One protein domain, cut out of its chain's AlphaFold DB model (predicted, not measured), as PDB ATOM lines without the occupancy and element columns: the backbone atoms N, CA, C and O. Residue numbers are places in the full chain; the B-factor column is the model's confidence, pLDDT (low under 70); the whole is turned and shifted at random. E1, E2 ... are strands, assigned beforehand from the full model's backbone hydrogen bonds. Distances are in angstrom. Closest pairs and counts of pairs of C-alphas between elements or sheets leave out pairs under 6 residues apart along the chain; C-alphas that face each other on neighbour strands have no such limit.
ATOM      1  N   LEU A   3     229.094 149.808 164.406       79.31
ATOM      2  CA  LEU A   3     229.402 151.194 164.076       79.31
ATOM      3  C   LEU A   3     228.085 151.972 164.021       79.31
ATOM      4  O   LEU A   3     227.226 151.681 163.193       79.31
ATOM      5  N   GLU A   4     227.925 152.936 164.914       80.12
ATOM      6  CA  GLU A   4     226.778 153.831 164.952       80.12
ATOM      7  C   GLU A   4     227.130 155.135 164.239       80.12
ATOM      8  O   GLU A   4     228.173 155.746 164.481       80.12
ATOM      9  N   MET A   5     226.259 155.555 163.325       75.50
ATOM     10  CA  MET A   5     226.370 156.865 162.697       75.50
ATOM     11  C   MET A   5     225.685 157.876 163.611       75.50
ATOM     12  O   MET A   5     224.503 157.727 163.911       75.50
ATOM     13  N   GLY A   6     226.435 158.874 164.071       69.44
ATOM     14  CA  GLY A   6     225.900 159.972 164.861       69.44
ATOM     15  C   GLY A   6     225.194 161.001 163.977       69.44
ATOM     16  O   GLY A   6     224.445 160.682 163.059       69.44
ATOM     17  N   ASN A   7     225.480 162.275 164.215       65.94
ATOM     18  CA  ASN A   7     224.896 163.429 163.521       65.94
ATOM     19  C   ASN A   7     225.457 163.675 162.098       65.94
ATOM     20  O   ASN A   7     225.552 164.817 161.656       65.94
ATOM     21  N   GLY A   8     225.864 162.620 161.388       67.44
ATOM     22  CA  GLY A   8     226.423 162.685 160.030       67.44
ATOM     23  C   GLY A   8     227.886 163.145 159.934       67.44
ATOM     24  O   GLY A   8     228.478 163.010 158.868       67.44
ATOM     25  N   VAL A   9     228.482 163.643 161.027       68.56
ATOM     26  CA  VAL A   9     229.892 164.093 161.081       68.56
ATOM     27  C   VAL A   9     230.729 163.268 162.069       68.56
ATOM     28  O   VAL A   9     231.945 163.179 161.920       68.56
ATOM     29  N   SER A  10     230.099 162.613 163.050       76.44
ATOM     30  CA  SER A  10     230.755 161.677 163.967       76.44
ATOM     31  C   SER A  10     230.243 160.245 163.786       76.44
ATOM     32  O   SER A  10     229.053 160.000 163.577       76.44
ATOM     33  N   HIS A  11     231.164 159.285 163.887       80.31
ATOM     34  CA  HIS A  11     230.868 157.856 163.923       80.31
ATOM     35  C   HIS A  11     231.388 157.282 165.238       80.31
ATOM     36  O   HIS A  11     232.517 157.572 165.639       80.31
ATOM     37  N   SER A  12     230.575 156.468 165.900       81.12
ATOM     38  CA  SER A  12     230.920 155.837 167.171       81.12
ATOM     39  C   SER A  12     231.028 154.334 166.987       81.12
ATOM     40  O   SER A  12     230.185 153.706 166.350       81.12
ATOM     41  N   LEU A  13     232.074 153.745 167.552       83.19
ATOM     42  CA  LEU A  13     232.251 152.303 167.583       83.19
ATOM     43  C   LEU A  13     231.830 151.784 168.957       83.19
ATOM     44  O   LEU A  13     232.452 152.123 169.959       83.19
ATOM     45  N   VAL A  14     230.792 150.951 169.003       81.88
ATOM     46  CA  VAL A  14     230.299 150.349 170.246       81.88
ATOM     47  C   VAL A  14     230.691 148.874 170.284       81.88
ATOM     48  O   VAL A  14     230.270 148.070 169.442       81.88
ATOM     49  N   LEU A  15     231.502 148.510 171.277       77.69
ATOM     50  CA  LEU A  15     231.815 147.122 171.608       77.69
ATOM     51  C   LEU A  15     230.932 146.659 172.766       77.69
ATOM     52  O   LEU A  15     231.167 146.976 173.925       77.69
ATOM     53  N   SER A  16     229.903 145.894 172.435       71.50
ATOM     54  CA  SER A  16     229.033 145.206 173.381       71.50
ATOM     55  C   SER A  16     229.534 143.782 173.637       71.50
ATOM     56  O   SER A  16     229.823 143.039 172.696       71.50
ATOM     57  N   GLY A  17     229.632 143.394 174.914       68.94
ATOM     58  CA  GLY A  17     230.086 142.058 175.316       68.94
ATOM     59  C   GLY A  17     231.546 141.765 174.956       68.94
ATOM     60  O   GLY A  17     231.829 140.659 174.491       68.94
ATOM     61  N   ALA A  18     232.426 142.756 175.138       74.31
ATOM     62  CA  ALA A  18     233.854 142.648 174.861       74.31
ATOM     63  C   ALA A  18     234.482 141.454 175.598       74.31
ATOM     64  O   ALA A  18     234.193 141.181 176.765       74.31
ATOM     65  N   THR A  19     235.332 140.727 174.889       72.12
ATOM     66  CA  THR A  19     236.092 139.579 175.378       72.12
ATOM     67  C   THR A  19     237.569 139.950 175.505       72.12
ATOM     68  O   THR A  19     237.995 140.940 174.917       72.12
ATOM     69  N   PRO A  20     238.398 139.157 176.206       74.81
ATOM     70  CA  PRO A  20     239.838 139.425 176.272       74.81
ATOM     71  C   PRO A  20     240.532 139.467 174.897       74.81
ATOM     72  O   PRO A  20     241.602 140.045 174.772       74.81
ATOM     73  N   ALA A  21     239.925 138.879 173.857       77.44
ATOM     74  CA  ALA A  21     240.422 138.942 172.483       77.44
ATOM     75  C   ALA A  21     240.152 140.293 171.791       77.44
ATOM     76  O   ALA A  21     240.799 140.599 170.796       77.44
ATOM     77  N   ASP A  22     239.223 141.094 172.319       82.31
ATOM     78  CA  ASP A  22     238.934 142.460 171.867       82.31
ATOM     79  C   ASP A  22     239.869 143.489 172.538       82.31
ATOM     80  O   ASP A  22     239.695 144.693 172.387       82.31
ATOM     81  N   GLN A  23     240.859 143.036 173.314       83.88
ATOM     82  CA  GLN A  23     241.879 143.914 173.870       83.88
ATOM     83  C   GLN A  23     242.860 144.344 172.778       83.88
ATOM     84  O   GLN A  23     243.406 143.518 172.045       83.88
ATOM     85  N   GLY A  24     243.137 145.643 172.712       85.69
ATOM     86  CA  GLY A  24     244.134 146.176 171.795       85.69
ATOM     87  C   GLY A  24     243.942 147.648 171.467       85.69
ATOM     88  O   GLY A  24     243.077 148.335 172.013       85.69
ATOM     89  N   MET A  25     244.777 148.126 170.548       86.06
ATOM     90  CA  MET A  25     244.705 149.487 170.029       86.06
ATOM     91  C   MET A  25     243.668 149.571 168.915       86.06
ATOM     92  O   MET A  25     243.805 148.924 167.874       86.06
ATOM     93  N   TYR A  26     242.651 150.403 169.115       89.06
ATOM     94  CA  TYR A  26     241.648 150.669 168.090       89.06
ATOM     95  C   TYR A  26     242.044 151.904 167.289       89.06
ATOM     96  O   TYR A  26     242.416 152.938 167.846       89.06
ATOM     97  N   VAL A  27     241.950 151.807 165.964       88.88
ATOM     98  CA  VAL A  27     242.237 152.911 165.041       88.88
ATOM     99  C   VAL A  27     241.023 153.193 164.168       88.88
ATOM    100  O   VAL A  27     240.366 152.278 163.670       88.88
ATOM    101  N   CYS A  28     240.720 154.474 163.975       85.94
ATOM    102  CA  CYS A  28     239.682 154.931 163.065       85.94
ATOM    103  C   CYS A  28     240.333 155.440 161.782       85.94
ATOM    104  O   CYS A  28     241.116 156.391 161.818       85.94
ATOM    105  N   THR A  29     239.989 154.832 160.649       86.44
ATOM    106  CA  THR A  29     240.480 155.253 159.336       86.44
ATOM    107  C   THR A  29     239.336 155.828 158.517       86.44
ATOM    108  O   THR A  29     238.470 155.094 158.041       86.44
ATOM    109  N   ALA A  30     239.346 157.144 158.319       83.88
ATOM    110  CA  ALA A  30     238.405 157.829 157.445       83.88
ATOM    111  C   ALA A  30     239.002 157.960 156.037       83.88
ATOM    112  O   ALA A  30     240.138 158.412 155.869       83.88
ATOM    113  N   ARG A  31     238.236 157.564 155.013       86.62
ATOM    114  CA  ARG A  31     238.643 157.623 153.601       86.62
ATOM    115  C   ARG A  31     237.668 158.482 152.808       86.62
ATOM    116  O   ARG A  31     236.475 158.192 152.795       86.62
ATOM    117  N   LEU A  32     238.189 159.492 152.116       83.38
ATOM    118  CA  LEU A  32     237.436 160.327 151.188       83.38
ATOM    119  C   LEU A  32     237.613 159.794 149.763       83.38
ATOM    120  O   LEU A  32     238.736 159.634 149.277       83.38
ATOM    121  N   TRP A  33     236.492 159.536 149.098       83.94
ATOM    122  CA  TRP A  33     236.432 159.015 147.736       83.94
ATOM    123  C   TRP A  33     235.723 160.021 146.828       83.94
ATOM    124  O   TRP A  33     234.747 160.640 147.240       83.94
ATOM    125  N   THR A  34     236.191 160.157 145.590       83.44
ATOM    126  CA  THR A  34     235.480 160.852 144.505       83.44
ATOM    127  C   THR A  34     235.153 159.869 143.400       83.44
ATOM    128  O   THR A  34     235.765 158.806 143.296       83.44
ATOM    129  N   ARG A  35     234.177 160.212 142.569       80.56
ATOM    130  CA  ARG A  35     233.751 159.381 141.453       80.56
ATOM    131  C   ARG A  35     234.099 160.076 140.147       80.56
ATOM    132  O   ARG A  35     233.429 161.027 139.758       80.56
ATOM    133  N   GLU A  36     235.118 159.574 139.463       78.62
ATOM    134  CA  GLU A  36     235.558 160.085 138.163       78.62
ATOM    135  C   GLU A  36     235.347 159.009 137.093       78.62
ATOM    136  O   GLU A  36     235.716 157.851 137.273       78.62
ATOM    137  N   GLN A  37     234.675 159.378 135.994       71.62
ATOM    138  CA  GLN A  37     234.330 158.483 134.871       71.62
ATOM    139  C   GLN A  37     233.643 157.167 135.295       71.62
ATOM    140  O   GLN A  37     233.849 156.107 134.713       71.62
ATOM    141  N   GLY A  38     232.804 157.231 136.332       77.06
ATOM    142  CA  GLY A  38     232.032 156.090 136.833       77.06
ATOM    143  C   GLY A  38     232.761 155.211 137.854       77.06
ATOM    144  O   GLY A  38     232.071 154.494 138.587       77.06
ATOM    145  N   ALA A  39     234.088 155.330 137.983       74.75
ATOM    146  CA  ALA A  39     234.909 154.604 138.951       74.75
ATOM    147  C   ALA A  39     235.154 155.431 140.227       74.75
ATOM    148  O   ALA A  39     235.337 156.648 140.181       74.75
ATOM    149  N   TRP A  40     235.124 154.770 141.387       83.81
ATOM    150  CA  TRP A  40     235.435 155.400 142.670       83.81
ATOM    151  C   TRP A  40     236.948 155.434 142.886       83.81
ATOM    152  O   TRP A  40     237.578 154.387 143.023       83.81
ATOM    153  N   ASN A  41     237.507 156.638 142.976       78.31
ATOM    154  CA  ASN A  41     238.920 156.886 143.233       78.31
ATOM    155  C   ASN A  41     239.104 157.479 144.634       78.31
ATOM    156  O   ASN A  41     238.387 158.392 145.051       78.31
ATOM    157  N   ARG A  42     240.071 156.950 145.383       83.44
ATOM    158  CA  ARG A  42     240.385 157.410 146.741       83.44
ATOM    159  C   ARG A  42     241.247 158.669 146.674       83.44
ATOM    160  O   ARG A  42     242.330 158.612 146.101       83.44
ATOM    161  N   ILE A  43     240.803 159.766 147.290       84.56
ATOM    162  CA  ILE A  43     241.517 161.057 147.268       84.56
ATOM    163  C   ILE A  43     242.328 161.272 148.542       84.56
ATOM    164  O   ILE A  43     243.437 161.795 148.496       84.56
ATOM    165  N   GLN A  44     241.773 160.893 149.696       82.62
ATOM    166  CA  GLN A  44     242.405 161.170 150.980       82.62
ATOM    167  C   GLN A  44     242.093 160.075 151.994       82.62
ATOM    168  O   GLN A  44     241.002 159.505 152.009       82.62
ATOM    169  N   GLU A  45     243.060 159.782 152.853       87.62
ATOM    170  CA  GLU A  45     242.928 158.843 153.958       87.62
ATOM    171  C   GLU A  45     243.571 159.480 155.185       87.62
ATOM    172  O   GLU A  45     244.694 159.982 155.114       87.62
ATOM    173  N   LYS A  46     242.846 159.490 156.302       86.69
ATOM    174  CA  LYS A  46     243.383 159.909 157.592       86.69
ATOM    175  C   LYS A  46     243.047 158.847 158.625       86.69
ATOM    176  O   LYS A  46     241.885 158.474 158.777       86.69
ATOM    177  N   THR A  47     244.074 158.395 159.330       88.44
ATOM    178  CA  THR A  47     243.952 157.437 160.426       88.44
ATOM    179  C   THR A  47     244.213 158.158 161.739       88.44
ATOM    180  O   THR A  47     245.141 158.962 161.824       88.44
ATOM    181  N   MET A  48     243.393 157.890 162.749       86.62
ATOM    182  CA  MET A  48     243.568 158.408 164.102       86.62
ATOM    183  C   MET A  48     243.430 157.269 165.107       86.62
ATOM    184  O   MET A  48     242.540 156.426 164.979       86.62
ATOM    185  N   GLU A  49     244.316 157.234 166.100       87.12
ATOM    186  CA  GLU A  49     244.221 156.281 167.204       87.12
ATOM    187  C   GLU A  49     243.036 156.653 168.100       87.12
ATOM    188  O   GLU A  49     242.890 157.807 168.504       87.12
ATOM    189  N   MET A  50     242.161 155.682 168.370       83.06
ATOM    190  CA  MET A  50     240.984 155.856 169.227       83.06
ATOM    191  C   MET A  50     241.312 155.630 170.708       83.06
ATOM    192  O   MET A  50     240.589 156.123 171.569       83.06
ATOM    193  N   GLY A  51     242.390 154.896 170.992       84.38
ATOM    194  CA  GLY A  51     242.842 154.545 172.336       84.38
ATOM    195  C   GLY A  51     243.056 153.041 172.513       84.38
ATOM    196  O   GLY A  51     242.682 152.231 171.658       84.38
ATOM    197  N   GLU A  52     243.675 152.687 173.637       85.75
ATOM    198  CA  GLU A  52     243.836 151.304 174.077       85.75
ATOM    199  C   GLU A  52     242.569 150.842 174.801       85.75
ATOM    200  O   GLU A  52     242.118 151.479 175.755       85.75
ATOM    201  N   VAL A  53     241.992 149.727 174.358       84.12
ATOM    202  CA  VAL A  53     240.896 149.063 175.066       84.12
ATOM    203  C   VAL A  53     241.489 147.917 175.866       84.12
ATOM    204  O   VAL A  53     241.999 146.961 175.288       84.12
ATOM    205  N   THR A  54     241.406 147.999 177.193       80.06
ATOM    206  CA  THR A  54     241.741 146.901 178.104       80.06
ATOM    207  C   THR A  54     240.459 146.228 178.583       80.06
ATOM    208  O   THR A  54     239.486 146.892 178.937       80.06
TER     209      THR A  54
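Overview. This is residues 3 to 54 of the 641 residues of an uncharacterized protein of Onychostoma macrolepis (UniProt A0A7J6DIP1). A long, bent two-stranded hairpin, E3 and E4, makes the length of a rod, and a small hairpin, E1 and E2, sits loosely alongside it, joined by a loop. The printed part has 52 residues, all strand by class, in order E1, E2, E3, E4, with two antiparallel sheets, E1 - E2 and E3 - E4. It is only just loose, close to extended: radius of gyration of the C-alphas 14.8 A, spans 46 by 21 by 15 A.

Along the chain. E1, residues 3 to 5, begins at C-alpha 3 (229.402, 151.194, 164.076). E2 is residues 11 to 14. E3, residues 24 to 36, is 37.4 A long. E4, residues 39 to 53, is 37.0 A long, bends by 63 degrees at residue 43 and ends at C-alpha 53 (240.896, 149.063, 175.066).

Arrangement. In the E1 and E2 hairpin, N 4 and O 12 are within hydrogen-bond range at 2.8 A. E2 and E3 are near each other, with 5 pairs of C-alphas within 10 A. E1 is apart from E3 and E4. In the E3 and E4 hairpin, at 165 degrees, N 32 and O 44 are 2.8 A apart.

Size, cuts and confidence. The C-alphas of Pro 20 and Gln 37, the two farthest apart, are 45.9 A apart. The printed part has no cut and no long link. Residues 6 to 9 and 17 have pLDDT under 70.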